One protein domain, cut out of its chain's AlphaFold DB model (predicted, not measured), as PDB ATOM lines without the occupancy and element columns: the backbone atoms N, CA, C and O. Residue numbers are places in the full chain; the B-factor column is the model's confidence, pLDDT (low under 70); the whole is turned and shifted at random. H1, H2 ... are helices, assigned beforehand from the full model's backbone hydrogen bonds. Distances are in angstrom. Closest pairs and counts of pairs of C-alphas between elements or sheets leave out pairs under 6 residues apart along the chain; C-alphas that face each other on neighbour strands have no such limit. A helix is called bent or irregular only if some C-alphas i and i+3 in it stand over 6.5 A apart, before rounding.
ATOM      1  N   GLU A   4      64.541 -57.984  56.494       89.88
ATOM      2  CA  GLU A   4      65.496 -57.366  57.417       89.88
ATOM      3  C   GLU A   4      65.475 -55.828  57.374       89.88
ATOM      4  O   GLU A   4      65.497 -55.177  58.416       89.88
ATOM      5  N   ILE A   5      65.349 -55.228  56.183       90.06
ATOM      6  CA  ILE A   5      65.334 -53.764  56.017       90.06
ATOM      7  C   ILE A   5      64.046 -53.167  56.598       90.06
ATOM      8  O   ILE A   5      64.072 -52.087  57.184       90.06
ATOM      9  N   ILE A   6      62.919 -53.875  56.469       88.56
ATOM     10  CA  ILE A   6      61.623 -53.438  57.007       88.56
ATOM     11  C   ILE A   6      61.657 -53.465  58.537       88.56
ATOM     12  O   ILE A   6      61.229 -52.509  59.180       88.56
ATOM     13  N   ILE A   7      62.219 -54.527  59.121       89.81
ATOM     14  CA  ILE A   7      62.358 -54.667  60.577       89.81
ATOM     15  C   ILE A   7      63.270 -53.565  61.137       89.81
ATOM     16  O   ILE A   7      62.941 -52.940  62.149       89.81
ATOM     17  N   PHE A   8      64.375 -53.258  60.452       93.75
ATOM     18  CA  PHE A   8      65.274 -52.175  60.851       93.75
ATOM     19  C   PHE A   8      64.598 -50.793  60.775       93.75
ATOM     20  O   PHE A   8      64.713 -49.986  61.692       93.75
ATOM     21  N   LEU A   9      63.811 -50.531  59.728       91.69
ATOM     22  CA  LEU A   9      63.062 -49.275  59.601       91.69
ATOM     23  C   LEU A   9      62.014 -49.100  60.705       91.69
ATOM     24  O   LEU A   9      61.891 -48.013  61.270       91.69
ATOM     25  N   ILE A  10      61.275 -50.164  61.031       89.69
ATOM     26  CA  ILE A  10      60.246 -50.134  62.078       89.69
ATOM     27  C   ILE A  10      60.883 -49.892  63.451       89.69
ATOM     28  O   ILE A  10      60.395 -49.060  64.213       89.69
ATOM     29  N   THR A  11      61.985 -50.574  63.765       91.12
ATOM     30  CA  THR A  11      62.674 -50.414  65.058       91.12
ATOM     31  C   THR A  11      63.246 -49.006  65.235       91.12
ATOM     32  O   THR A  11      63.021 -48.392  66.279       91.12
ATOM     33  N   VAL A  12      63.883 -48.442  64.202       93.19
ATOM     34  CA  VAL A  12      64.356 -47.045  64.202       93.19
ATOM     35  C   VAL A  12      63.193 -46.059  64.350       93.19
ATOM     36  O   VAL A  12      63.290 -45.104  65.121       93.19
ATOM     37  N   PHE A  13      62.072 -46.298  63.665       86.94
ATOM     38  CA  PHE A  13      60.878 -45.455  63.763       86.94
ATOM     39  C   PHE A  13      60.274 -45.458  65.175       86.94
ATOM     40  O   PHE A  13      59.911 -44.399  65.691       86.94
ATOM     41  N   VAL A  14      60.200 -46.623  65.822       86.69
ATOM     42  CA  VAL A  14      59.694 -46.748  67.198       86.69
ATOM     43  C   VAL A  14      60.627 -46.054  68.189       86.69
ATOM     44  O   VAL A  14      60.149 -45.277  69.012       86.69
ATOM     45  N   LEU A  15      61.945 -46.255  68.077       86.56
ATOM     46  CA  LEU A  15      62.946 -45.565  68.905       86.56
ATOM     47  C   LEU A  15      62.848 -44.041  68.775       86.56
ATOM     48  O   LEU A  15      62.782 -43.342  69.786       86.56
ATOM     49  N   ALA A  16      62.770 -43.526  67.545       83.88
ATOM     50  CA  ALA A  16      62.587 -42.099  67.293       83.88
ATOM     51  C   ALA A  16      61.266 -41.588  67.887       83.88
ATOM     52  O   ALA A  16      61.227 -40.530  68.514       83.88
ATOM     53  N   ASN A  17      60.176 -42.342  67.744       84.62
ATOM     54  CA  ASN A  17      58.891 -41.945  68.299       84.62
ATOM     55  C   ASN A  17      58.891 -41.886  69.839       84.62
ATOM     56  O   ASN A  17      58.302 -40.963  70.405       84.62
ATOM     57  N   THR A  18      59.571 -42.825  70.503       83.62
ATOM     58  CA  THR A  18      59.763 -42.815  71.961       83.62
ATOM     59  C   THR A  18      60.641 -41.639  72.399       83.62
ATOM     60  O   THR A  18      60.307 -40.969  73.371       83.62
ATOM     61  N   TYR A  19      61.708 -41.330  71.653       83.50
ATOM     62  CA  TYR A  19      62.615 -40.208  71.944       83.50
ATOM     63  C   TYR A  19      61.932 -38.833  71.853       83.50
ATOM     64  O   TYR A  19      62.216 -37.943  72.647       83.50
ATOM     65  N   PHE A  20      61.005 -38.650  70.908       81.75
ATOM     66  CA  PHE A  20      60.260 -37.396  70.734       81.75
ATOM     67  C   PHE A  20      58.910 -37.368  71.479       81.75
ATOM     68  O   PHE A  20      58.029 -36.598  71.084       81.75
ATOM     69  N   GLU A  21      58.713 -38.209  72.503       74.69
ATOM     70  CA  GLU A  21      57.499 -38.257  73.347       74.69
ATOM     71  C   GLU A  21      56.183 -38.304  72.536       74.69
ATOM     72  O   GLU A  21      55.197 -37.632  72.839       74.69
ATOM     73  N   GLY A  22      56.159 -39.047  71.422       72.38
ATOM     74  CA  GLY A  22      54.963 -39.168  70.577       72.38
ATOM     75  C   GLY A  22      54.610 -37.926  69.741       72.38
ATOM     76  O   GLY A  22      53.616 -37.934  69.006       72.38
ATOM     77  N   LYS A  23      55.429 -36.864  69.766       75.44
ATOM     78  CA  LYS A  23      55.224 -35.645  68.959       75.44
ATOM     79  C   LYS A  23      55.282 -35.929  67.450       75.44
ATOM     80  O   LYS A  23      54.604 -35.257  66.672       75.44
ATOM     81  N   LEU A  24      56.033 -36.959  67.044       72.06
ATOM     82  CA  LEU A  24      56.067 -37.491  65.674       72.06
ATOM     83  C   LEU A  24      54.706 -38.053  65.240       72.06
ATOM     84  O   LEU A  24      54.192 -37.660  64.193       72.06
ATOM     85  N   ILE A  25      54.088 -38.909  66.060       77.06
ATOM     86  CA  ILE A  25      52.744 -39.445  65.793       77.06
ATOM     87  C   ILE A  25      51.706 -38.321  65.743       77.06
ATOM     88  O   ILE A  25      50.834 -38.337  64.877       77.06
ATOM     89  N   ASN A  26      51.803 -37.323  66.622       75.94
ATOM     90  CA  ASN A  26      50.859 -36.203  66.627       75.94
ATOM     91  C   ASN A  26      50.965 -35.344  65.360       75.94
ATOM     92  O   ASN A  26      49.939 -34.979  64.786       75.94
ATOM     93  N   LYS A  27      52.183 -35.096  64.859       79.25
ATOM     94  CA  LYS A  27      52.373 -34.458  63.546       79.25
ATOM     95  C   LYS A  27      51.836 -35.326  62.407       79.25
ATOM     96  O   LYS A  27      51.186 -34.799  61.515       79.25
ATOM     97  N   LEU A  28      52.033 -36.647  62.443       80.19
ATOM     98  CA  LEU A  28      51.506 -37.559  61.419       80.19
ATOM     99  C   LEU A  28      49.967 -37.541  61.371       80.19
ATOM    100  O   LEU A  28      49.379 -37.481  60.291       80.19
ATOM    101  N   LYS A  29      49.316 -37.521  62.542       77.88
ATOM    102  CA  LYS A  29      47.855 -37.394  62.675       77.88
ATOM    103  C   LYS A  29      47.334 -36.061  62.133       77.88
ATOM    104  O   LYS A  29      46.266 -36.026  61.533       77.88
ATOM    105  N   GLN A  30      48.096 -34.974  62.260       84.25
ATOM    106  CA  GLN A  30      47.716 -33.671  61.699       84.25
ATOM    107  C   GLN A  30      47.577 -33.703  60.163       84.25
ATOM    108  O   GLN A  30      46.754 -32.978  59.602       84.25
ATOM    109  N   TYR A  31      48.325 -34.576  59.477       85.56
ATOM    110  CA  TYR A  31      48.261 -34.742  58.020       85.56
ATOM    111  C   TYR A  31      47.252 -35.800  57.547       85.56
ATOM    112  O   TYR A  31      47.208 -36.105  56.354       85.56
ATOM    113  N   GLU A  32      46.402 -36.337  58.429       83.88
ATOM    114  CA  GLU A  32      45.423 -37.381  58.091       83.88
ATOM    115  C   GLU A  32      44.549 -37.006  56.879       83.88
ATOM    116  O   GLU A  32      44.270 -37.841  56.015       83.88
ATOM    117  N   LYS A  33      44.185 -35.722  56.755       88.50
ATOM    118  CA  LYS A  33      43.446 -35.185  55.602       88.50
ATOM    119  C   LYS A  33      44.164 -35.450  54.273       88.50
ATOM    120  O   LYS A  33      43.526 -35.865  53.310       88.50
ATOM    121  N   TYR A  34      45.475 -35.232  54.218       88.62
ATOM    122  CA  TYR A  34      46.254 -35.358  52.986       88.62
ATOM    123  C   TYR A  34      46.418 -36.817  52.570       88.62
ATOM    124  O   TYR A  34      46.252 -37.127  51.393       88.62
ATOM    125  N   TYR A  35      46.650 -37.727  53.522       87.25
ATOM    126  CA  TYR A  35      46.716 -39.158  53.216       87.25
ATOM    127  C   TYR A  35      45.367 -39.711  52.738       87.25
ATOM    128  O   TYR A  35      45.341 -40.493  51.790       87.25
ATOM    129  N   LYS A  36      44.241 -39.256  53.309       87.44
ATOM    130  CA  LYS A  36      42.897 -39.605  52.808       87.44
ATOM    131  C   LYS A  36      42.686 -39.119  51.372       87.44
ATOM    132  O   LYS A  36      42.252 -39.895  50.524       87.44
ATOM    133  N   MET A  37      43.033 -37.864  51.077       89.00
ATOM    134  CA  MET A  37      42.922 -37.305  49.721       89.00
ATOM    135  C   MET A  37      43.813 -38.048  48.716       89.00
ATOM    136  O   MET A  37      43.354 -38.388  47.626       89.00
ATOM    137  N   ALA A  38      45.056 -38.349  49.098       92.81
ATOM    138  CA  ALA A  38      45.989 -39.106  48.269       92.81
ATOM    139  C   ALA A  38      45.484 -40.529  47.988       92.81
ATOM    140  O   ALA A  38      45.584 -40.992  46.855       92.81
ATOM    141  N   LEU A  39      44.889 -41.202  48.979       90.25
ATOM    142  CA  LEU A  39      44.313 -42.537  48.814       90.25
ATOM    143  C   LEU A  39      43.158 -42.535  47.802       90.25
ATOM    144  O   LEU A  39      43.136 -43.374  46.903       90.25
ATOM    145  N   PHE A  40      42.225 -41.583  47.901       90.56
ATOM    146  CA  PHE A  40      41.127 -41.476  46.935       90.56
ATOM    147  C   PHE A  40      41.632 -41.173  45.522       90.56
ATOM    148  O   PHE A  40      41.169 -41.792  44.564       90.56
ATOM    149  N   ALA A  41      42.615 -40.278  45.387       93.69
ATOM    150  CA  ALA A  41      43.242 -39.982  44.102       93.69
ATOM    151  C   ALA A  41      43.957 -41.212  43.516       93.69
ATOM    152  O   ALA A  41      43.819 -41.495  42.326       93.69
ATOM    153  N   PHE A  42      44.667 -41.975  44.350       94.88
ATOM    154  CA  PHE A  42      45.341 -43.208  43.949       94.88
ATOM    155  C   PHE A  42      44.347 -44.273  43.481       94.88
ATOM    156  O   PHE A  42      44.512 -44.827  42.398       94.88
ATOM    157  N   ILE A  43      43.273 -44.510  44.242       93.06
ATOM    158  CA  ILE A  43      42.212 -45.455  43.864       93.06
ATOM    159  C   ILE A  43      41.564 -45.028  42.542       93.06
ATOM    160  O   ILE A  43      41.408 -45.854  41.643       93.06
ATOM    161  N   GLY A  44      41.237 -43.742  42.390       91.56
ATOM    162  CA  GLY A  44      40.673 -43.204  41.151       91.56
ATOM    163  C   GLY A  44      41.603 -43.397  39.950       91.56
ATOM    164  O   GLY A  44      41.159 -43.852  38.895       91.56
ATOM    165  N   LEU A  45      42.901 -43.136  40.120       93.50
ATOM    166  CA  LEU A  45      43.911 -43.352  39.084       93.50
ATOM    167  C   LEU A  45      44.046 -44.837  38.720       93.50
ATOM    168  O   LEU A  45      44.109 -45.168  37.537       93.50
ATOM    169  N   CYS A  46      44.053 -45.732  39.711       87.88
ATOM    170  CA  CYS A  46      44.092 -47.176  39.485       87.88
ATOM    171  C   CYS A  46      42.895 -47.646  38.657       87.88
ATOM    172  O   CYS A  46      43.079 -48.359  37.670       87.88
ATOM    173  N   VAL A  47      41.682 -47.220  39.021       87.62
ATOM    174  CA  VAL A  47      40.459 -47.565  38.282       87.62
ATOM    175  C   VAL A  47      40.503 -46.993  36.863       87.62
ATOM    176  O   VAL A  47      40.226 -47.716  35.907       87.62
ATOM    177  N   TYR A  48      40.918 -45.733  36.700       88.19
ATOM    178  CA  TYR A  48      41.046 -45.090  35.389       88.19
ATOM    179  C   TYR A  48      42.030 -45.829  34.469       88.19
ATOM    180  O   TYR A  48      41.694 -46.163  33.331       88.19
ATOM    181  N   LEU A  49      43.237 -46.124  34.961       88.69
ATOM    182  CA  LEU A  49      44.250 -46.849  34.194       88.69
ATOM    183  C   LEU A  49      43.796 -48.269  33.857       88.69
ATOM    184  O   LEU A  49      44.081 -48.756  32.764       88.69
ATOM    185  N   PHE A  50      43.070 -48.922  34.763       83.00
ATOM    186  CA  PHE A  50      42.547 -50.263  34.539       83.00
ATOM    187  C   PHE A  50      41.497 -50.296  33.421       83.00
ATOM    188  O   PHE A  50      41.629 -51.090  32.490       83.00
ATOM    189  N   ILE A  51      40.500 -49.402  33.469       84.25
ATOM    190  CA  ILE A  51      39.462 -49.304  32.429       84.25
ATOM    191  C   ILE A  51      40.096 -48.950  31.078       84.25
ATOM    192  O   ILE A  51      39.746 -49.543  30.059       84.25
ATOM    193  N   LYS A  52      41.082 -48.042  31.066       85.00
ATOM    194  CA  LYS A  52      41.810 -47.659  29.848       85.00
ATOM    195  C   LYS A  52      42.629 -48.810  29.256       85.00
ATOM    196  O   LYS A  52      42.758 -48.894  28.038       85.00
ATOM    197  N   LYS A  53      43.200 -49.677  30.096       83.56
ATOM    198  CA  LYS A  53      44.030 -50.806  29.655       83.56
ATOM    199  C   LYS A  53      43.197 -51.998  29.169       83.56
ATOM    200  O   LYS A  53      43.630 -52.672  28.244       83.56
ATOM    201  N   ASN A  54      42.014 -52.227  29.751       77.31
ATOM    202  CA  ASN A  54      41.134 -53.357  29.434       77.31
ATOM    203  C   ASN A  54      39.678 -52.900  29.170       77.31
ATOM    204  O   ASN A  54      38.798 -53.153  29.998       77.31
ATOM    205  N   PRO A  55      39.384 -52.268  28.016       73.44
ATOM    206  CA  PRO A  55      38.059 -51.707  27.730       73.44
ATOM    207  C   PRO A  55      36.930 -52.753  27.620       73.44
ATOM    208  O   PRO A  55      35.765 -52.399  27.777       73.44
ATOM    209  N   GLY A  56      37.250 -54.033  27.384       72.25
ATOM    210  CA  GLY A  56      36.264 -55.115  27.242       72.25
ATOM    211  C   GLY A  56      35.893 -55.863  28.531       72.25
ATOM    212  O   GLY A  56      34.791 -56.393  28.626       72.25
ATOM    213  N   ASN A  57      36.763 -55.873  29.553       71.38
ATOM    214  CA  ASN A  57      36.667 -56.834  30.671       71.38
ATOM    215  C   ASN A  57      36.307 -56.191  32.023       71.38
ATOM    216  O   ASN A  57      36.358 -56.845  33.064       71.38
ATOM    217  N   TYR A  58      35.930 -54.908  32.050       74.50
ATOM    218  CA  TYR A  58      35.507 -54.260  33.300       74.50
ATOM    219  C   TYR A  58      34.247 -54.916  33.890       74.50
ATOM    220  O   TYR A  58      34.098 -54.965  35.109       74.50
ATOM    221  N   LYS A  59      33.369 -55.470  33.037       71.56
ATOM    222  CA  LYS A  59      32.158 -56.192  33.460       71.56
ATOM    223  C   LYS A  59      32.504 -57.448  34.256       71.56
ATOM    224  O   LYS A  59      31.949 -57.647  35.331       71.56
ATOM    225  N   GLU A  60      33.467 -58.236  33.779       73.50
ATOM    226  CA  GLU A  60      33.952 -59.433  34.478       73.50
ATOM    227  C   GLU A  60      34.623 -59.085  35.811       73.50
ATOM    228  O   GLU A  60      34.408 -59.756  36.818       73.50
ATOM    229  N   LEU A  61      35.383 -57.987  35.876       71.69
ATOM    230  CA  LEU A  61      35.968 -57.544  37.143       71.69
ATOM    231  C   LEU A  61      34.890 -57.215  38.178       71.69
ATOM    232  O   LEU A  61      35.034 -57.573  39.343       71.69
ATOM    233  N   VAL A  62      33.812 -56.547  37.773       74.44
ATOM    234  CA  VAL A  62      32.734 -56.170  38.691       74.44
ATOM    235  C   VAL A  62      31.929 -57.399  39.137       74.44
ATOM    236  O   VAL A  62      31.570 -57.498  40.314       74.44
ATOM    237  N   THR A  63      31.699 -58.377  38.252       73.75
ATOM    238  CA  THR A  63      31.027 -59.637  38.622       73.75
ATOM    239  C   THR A  63      31.882 -60.487  39.563       73.75
ATOM    240  O   THR A  63      31.357 -61.006  40.553       73.75
ATOM    241  N   HIS A  64      33.197 -60.570  39.335       76.69
ATOM    242  CA  HIS A  64      34.128 -61.237  40.248       76.69
ATOM    243  C   HIS A  64      34.304 -60.467  41.565       76.69
ATOM    244  O   HIS A  64      34.304 -61.067  42.635       76.69
ATOM    245  N   ALA A  65      34.384 -59.137  41.544       72.62
ATOM    246  CA  ALA A  65      34.464 -58.335  42.765       72.62
ATOM    247  C   ALA A  65      33.231 -58.543  43.657       72.62
ATOM    248  O   ALA A  65      33.369 -58.667  44.872       72.62
ATOM    249  N   ASN A  66      32.037 -58.666  43.071       74.50
ATOM    250  CA  ASN A  66      30.816 -58.970  43.814       74.50
ATOM    251  C   ASN A  66      30.874 -60.348  44.501       74.50
ATOM    252  O   ASN A  66      30.473 -60.482  45.661       74.50
ATOM    253  N   SER A  67      31.414 -61.371  43.826       75.81
ATOM    254  CA  SER A  67      31.582 -62.688  44.447       75.81
ATOM    255  C   SER A  67      32.630 -62.667  45.563       75.81
ATOM    256  O   SER A  67      32.408 -63.310  46.586       75.81
ATOM    257  N   TYR A  68      33.692 -61.865  45.448       73.69
ATOM    258  CA  TYR A  68      34.687 -61.682  46.514       73.69
ATOM    259  C   TYR A  68      34.168 -60.878  47.715       73.69
ATOM    260  O   TYR A  68      34.410 -61.274  48.854       73.69
ATOM    261  N   ILE A  69      33.418 -59.793  47.495       69.88
ATOM    262  CA  ILE A  69      32.854 -58.959  48.576       69.88
ATOM    263  C   ILE A  69      31.947 -59.787  49.494       69.88
ATOM    264  O   ILE A  69      31.932 -59.576  50.704       69.88
ATOM    265  N   LYS A  70      31.235 -60.775  48.940       68.62
ATOM    266  CA  LYS A  70      30.369 -61.681  49.706       68.62
ATOM    267  C   LYS A  70      31.122 -62.525  50.742       68.62
ATOM    268  O   LYS A  70      30.535 -62.870  51.765       68.62
ATOM    269  N   TYR A  71      32.381 -62.868  50.478       76.12
ATOM    270  CA  TYR A  71      33.198 -63.723  51.348       76.12
ATOM    271  C   TYR A  71      34.244 -62.943  52.149       76.12
ATOM    272  O   TYR A  71      35.004 -63.543  52.907       76.12
ATOM    273  N   LEU A  72      34.287 -61.615  52.007       76.31
ATOM    274  CA  LEU A  72      35.233 -60.782  52.733       76.31
ATOM    275  C   LEU A  72      34.758 -60.625  54.188       76.31
ATOM    276  O   LEU A  72      33.615 -60.211  54.410       76.31
ATOM    277  N   PRO A  73      35.593 -60.947  55.193       72.81
ATOM    278  CA  PRO A  73      35.231 -60.737  56.587       72.81
ATOM    279  C   PRO A  73      35.216 -59.232  56.873       72.81
ATOM    280  O   PRO A  73      36.250 -58.618  57.125       72.81
ATOM    281  N   ILE A  74      34.034 -58.622  56.785       73.31
ATOM    282  CA  ILE A  74      33.819 -57.200  57.068       73.31
ATOM    283  C   ILE A  74      33.168 -57.075  58.444       73.31
ATOM    284  O   ILE A  74      32.105 -57.639  58.701       73.31
ATOM    285  N   ASP A  75      33.809 -56.311  59.323       75.62
ATOM    286  CA  ASP A  75      33.267 -55.960  60.634       75.62
ATOM    287  C   ASP A  75      32.019 -55.061  60.499       75.62
ATOM    288  O   ASP A  75      31.900 -54.268  59.560       75.62
ATOM    289  N   ARG A  76      31.078 -55.154  61.444       65.81
ATOM    290  CA  ARG A  76      29.788 -54.436  61.426       65.81
ATOM    291  C   ARG A  76      29.956 -52.920  61.324       65.81
ATOM    292  O   ARG A  76      29.179 -52.281  60.617       65.81
ATOM    293  N   ASN A  77      30.981 -52.364  61.968       73.62
ATOM    294  CA  ASN A  77      31.287 -50.931  61.905       73.62
ATOM    295  C   ASN A  77      31.745 -50.503  60.505       73.62
ATOM    296  O   ASN A  77      31.355 -49.451  60.010       73.62
ATOM    297  N   THR A  78      32.534 -51.337  59.831       74.38
ATOM    298  CA  THR A  78      33.006 -51.086  58.464       74.38
ATOM    299  C   THR A  78      31.882 -51.291  57.447       74.38
ATOM    300  O   THR A  78      31.787 -50.554  56.464       74.38
ATOM    301  N   ALA A  79      30.971 -52.233  57.712       71.44
ATOM    302  CA  ALA A  79      29.824 -52.504  56.855       71.44
ATOM    303  C   ALA A  79      28.934 -51.263  56.680       71.44
ATOM    304  O   ALA A  79      28.595 -50.938  55.544       71.44
ATOM    305  N   SER A  80      28.626 -50.514  57.747       73.06
ATOM    306  CA  SER A  80      27.795 -49.300  57.649       73.06
ATOM    307  C   SER A  80      28.400 -48.199  56.773       73.06
ATOM    308  O   SER A  80      27.660 -47.457  56.130       73.06
ATOM    309  N   PHE A  81      29.731 -48.113  56.680       76.06
ATOM    310  CA  PHE A  81      30.396 -47.124  55.824       76.06
ATOM    311  C   PHE A  81      30.397 -47.517  54.342       76.06
ATOM    312  O   PHE A  81      30.339 -46.647  53.479       76.06
ATOM    313  N   ILE A  82      30.440 -48.817  54.035       70.56
ATOM    314  CA  ILE A  82      30.592 -49.316  52.657       70.56
ATOM    315  C   ILE A  82      29.237 -49.728  52.045       70.56
ATOM    316  O   ILE A  82      29.073 -49.710  50.824       70.56
ATOM    317  N   THR A  83      28.219 -50.006  52.872       70.06
ATOM    318  CA  THR A  83      26.851 -50.334  52.426       70.06
ATOM    319  C   THR A  83      26.243 -49.404  51.367       70.06
ATOM    320  O   THR A  83      25.684 -49.948  50.415       70.06
ATOM    321  N   PRO A  84      26.335 -48.057  51.452       74.31
ATOM    322  CA  PRO A  84      25.727 -47.192  50.436       74.31
ATOM    323  C   PRO A  84      26.356 -47.368  49.048       74.31
ATOM    324  O   PRO A  84      25.657 -47.301  48.041       74.31
ATOM    325  N   ILE A  85      27.658 -47.652  48.984       69.62
ATOM    326  CA  ILE A  85      28.382 -47.849  47.722       69.62
ATOM    327  C   ILE A  85      28.012 -49.206  47.110       69.62
ATOM    328  O   ILE A  85      27.736 -49.291  45.917       69.62
ATOM    329  N   ILE A  86      27.931 -50.255  47.934       72.00
ATOM    330  CA  ILE A  86      27.566 -51.608  47.483       72.00
ATOM    331  C   ILE A  86      26.128 -51.643  46.944       72.00
ATOM    332  O   ILE A  86      25.875 -52.267  45.912       72.00
ATOM    333  N   ASP A  87      25.192 -50.953  47.604       65.50
ATOM    334  CA  ASP A  87      23.795 -50.877  47.157       65.50
ATOM    335  C   ASP A  87      23.679 -50.187  45.782       65.50
ATOM    336  O   ASP A  87      23.000 -50.699  44.891       65.50
ATOM    337  N   LEU A  88      24.427 -49.097  45.561       63.62
ATOM    338  CA  LEU A  88      24.505 -48.389  44.274       63.62
ATOM    339  C   LEU A  88      25.077 -49.263  43.148       63.62
ATOM    340  O   LEU A  88      24.516 -49.294  42.053       63.62
ATOM    341  N   THR A  89      26.162 -49.994  43.413       64.69
ATOM    342  CA  THR A  89      26.783 -50.892  42.427       64.69
ATOM    343  C   THR A  89      25.874 -52.071  42.083       64.69
ATOM    344  O   THR A  89      25.766 -52.451  40.921       64.69
ATOM    345  N   SER A  90      25.175 -52.635  43.071       61.31
ATOM    346  CA  SER A  90      24.250 -53.743  42.819       61.31
ATOM    347  C   SER A  90      23.062 -53.328  41.943       61.31
ATOM    348  O   SER A  90      22.696 -54.070  41.035       61.31
ATOM    349  N   LYS A  91      22.525 -52.115  42.144       60.12
ATOM    350  CA  LYS A  91      21.389 -51.572  41.381       60.12
ATOM    351  C   LYS A  91      21.733 -51.215  39.933       60.12
ATOM    352  O   LYS A  91      20.898 -51.403  39.049       60.12
ATOM    353  N   SER A  92      22.940 -50.708  39.667       55.69
ATOM    354  CA  SER A  92      23.357 -50.357  38.301       55.69
ATOM    355  C   SER A  92      23.591 -51.596  37.429       55.69
ATOM    356  O   SER A  92      23.144 -51.628  36.285       55.69
ATOM    357  N   ILE A  93      24.195 -52.652  37.984       53.38
ATOM    358  CA  ILE A  93      24.437 -53.921  37.275       53.38
ATOM    359  C   ILE A  93      23.119 -54.642  36.950       53.38
ATOM    360  O   ILE A  93      22.967 -55.189  35.859       53.38
ATOM    361  N   THR A  94      22.143 -54.629  37.864       55.41
ATOM    362  CA  THR A  94      20.838 -55.275  37.628       55.41
ATOM    363  C   THR A  94      20.020 -54.594  36.533       55.41
ATOM    364  O   THR A  94      19.289 -55.271  35.811       55.41
ATOM    365  N   ASN A  95      20.155 -53.275  36.367       51.41
ATOM    366  CA  ASN A  95      19.411 -52.529  35.349       51.41
ATOM    367  C   ASN A  95      19.974 -52.720  33.928       51.41
ATOM    368  O   ASN A  95      19.207 -52.659  32.969       51.41
ATOM    369  N   GLU A  96      21.270 -53.005  33.759       48.09
ATOM    370  CA  GLU A  96      21.830 -53.317  32.430       48.09
ATOM    371  C   GLU A  96      21.487 -54.734  31.943       48.09
ATOM    372  O   GLU A  96      21.323 -54.944  30.743       48.09
ATOM    373  N   LEU A  97      21.332 -55.706  32.850       47.09
ATOM    374  CA  LEU A  97      21.015 -57.095  32.486       47.09
ATOM    375  C   LEU A  97      19.542 -57.296  32.079       47.09
ATOM    376  O   LEU A  97      19.250 -58.181  31.278       47.09
ATOM    377  N   ASN A  98      18.620 -56.463  32.576       45.53
ATOM    378  CA  ASN A  98      17.182 -56.579  32.289       45.53
ATOM    379  C   ASN A  98      16.744 -55.977  30.941       45.53
ATOM    380  O   ASN A  98      15.650 -56.280  30.475       45.53
TER     381      ASN A  98
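Overview. This is residues 4 to 98 of the 208 residues of the protein "HNHc domain-containing protein" of viral metagenome (UniProt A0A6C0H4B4). The model is an open zigzag of helices: the long helix H3 makes a bridge between a corner of H1 and H2 at one end and H4 and H5 at the other. H4 folds back from the end of H3 in a V, and the kinked helix H5 folds back once more near H4, while residues 26 to 46, in H2, H3 and the link between them, stand free. The printed part has 95 residues with five named helices in the order H1, H2, H3, H4, H5 and no named strand, and its class is all helix. It is extended, with a radius of gyration of the C-alphas of 19.8 A, and elongated, spanning 62 by 33 by 26 A.

Along the chain. H1 takes residues 4 to 19 and measures 22.7 A from first to last C-alpha, beginning at C-alpha 4 at (65.496, -57.366, 57.417). H2 follows with residues 23 to 30, 10.6 A long. H3 takes residues 32 to 53 and measures 31.5 A, ending at C-alpha 53 at (44.030, -50.806, 29.655). H4 takes residues 58 to 71, 20.5 A long. H5 takes residues 76 to 97, 30.4 A long, and ends at C-alpha 97 at (21.015, -57.095, 32.486). H5 is irregular, with C-alphas 81 and 84 7.1 A apart, and has a kink of 50 degrees near residue 83.

Arrangement. H1 and H2 only just touch, only at the corner by their link, with 3 pairs of C-alphas within 8 A. H1 touches H2 with residue 17 alone, and the closest C-alphas of the two helices, those of Asn 17 and Leu 24, are 5.9 A apart. Their lines are about perpendicular, at 79 degrees. H2 and H3 meet only through their link. H3 and H4 are close but not clearly touching, and their closest C-alphas, those of Ile 51 and Tyr 58, are 6.4 A apart. They run opposite ways at a steep tilt of 49 degrees. H4 and H5 are near each other, with 10 pairs of C-alphas within 10 A. H3 and H5 are apart, and H1 is apart from H3, H4 and H5. In H1, H2 and H3 every O i to N i+4 pair is within hydrogen-bond range; in H4 it is 9 of 10 and in H5 15 of 18.

Size, cuts and confidence. The two C-alphas farthest apart, those of Tyr 19 and Asn 98, are 62.5 A apart. The printed part has no cut, and its four links are tight. The mean pLDDT of the printed part is 77.7; it is under 70 at residues 69 to 70, 76, 85 and 87 to 98.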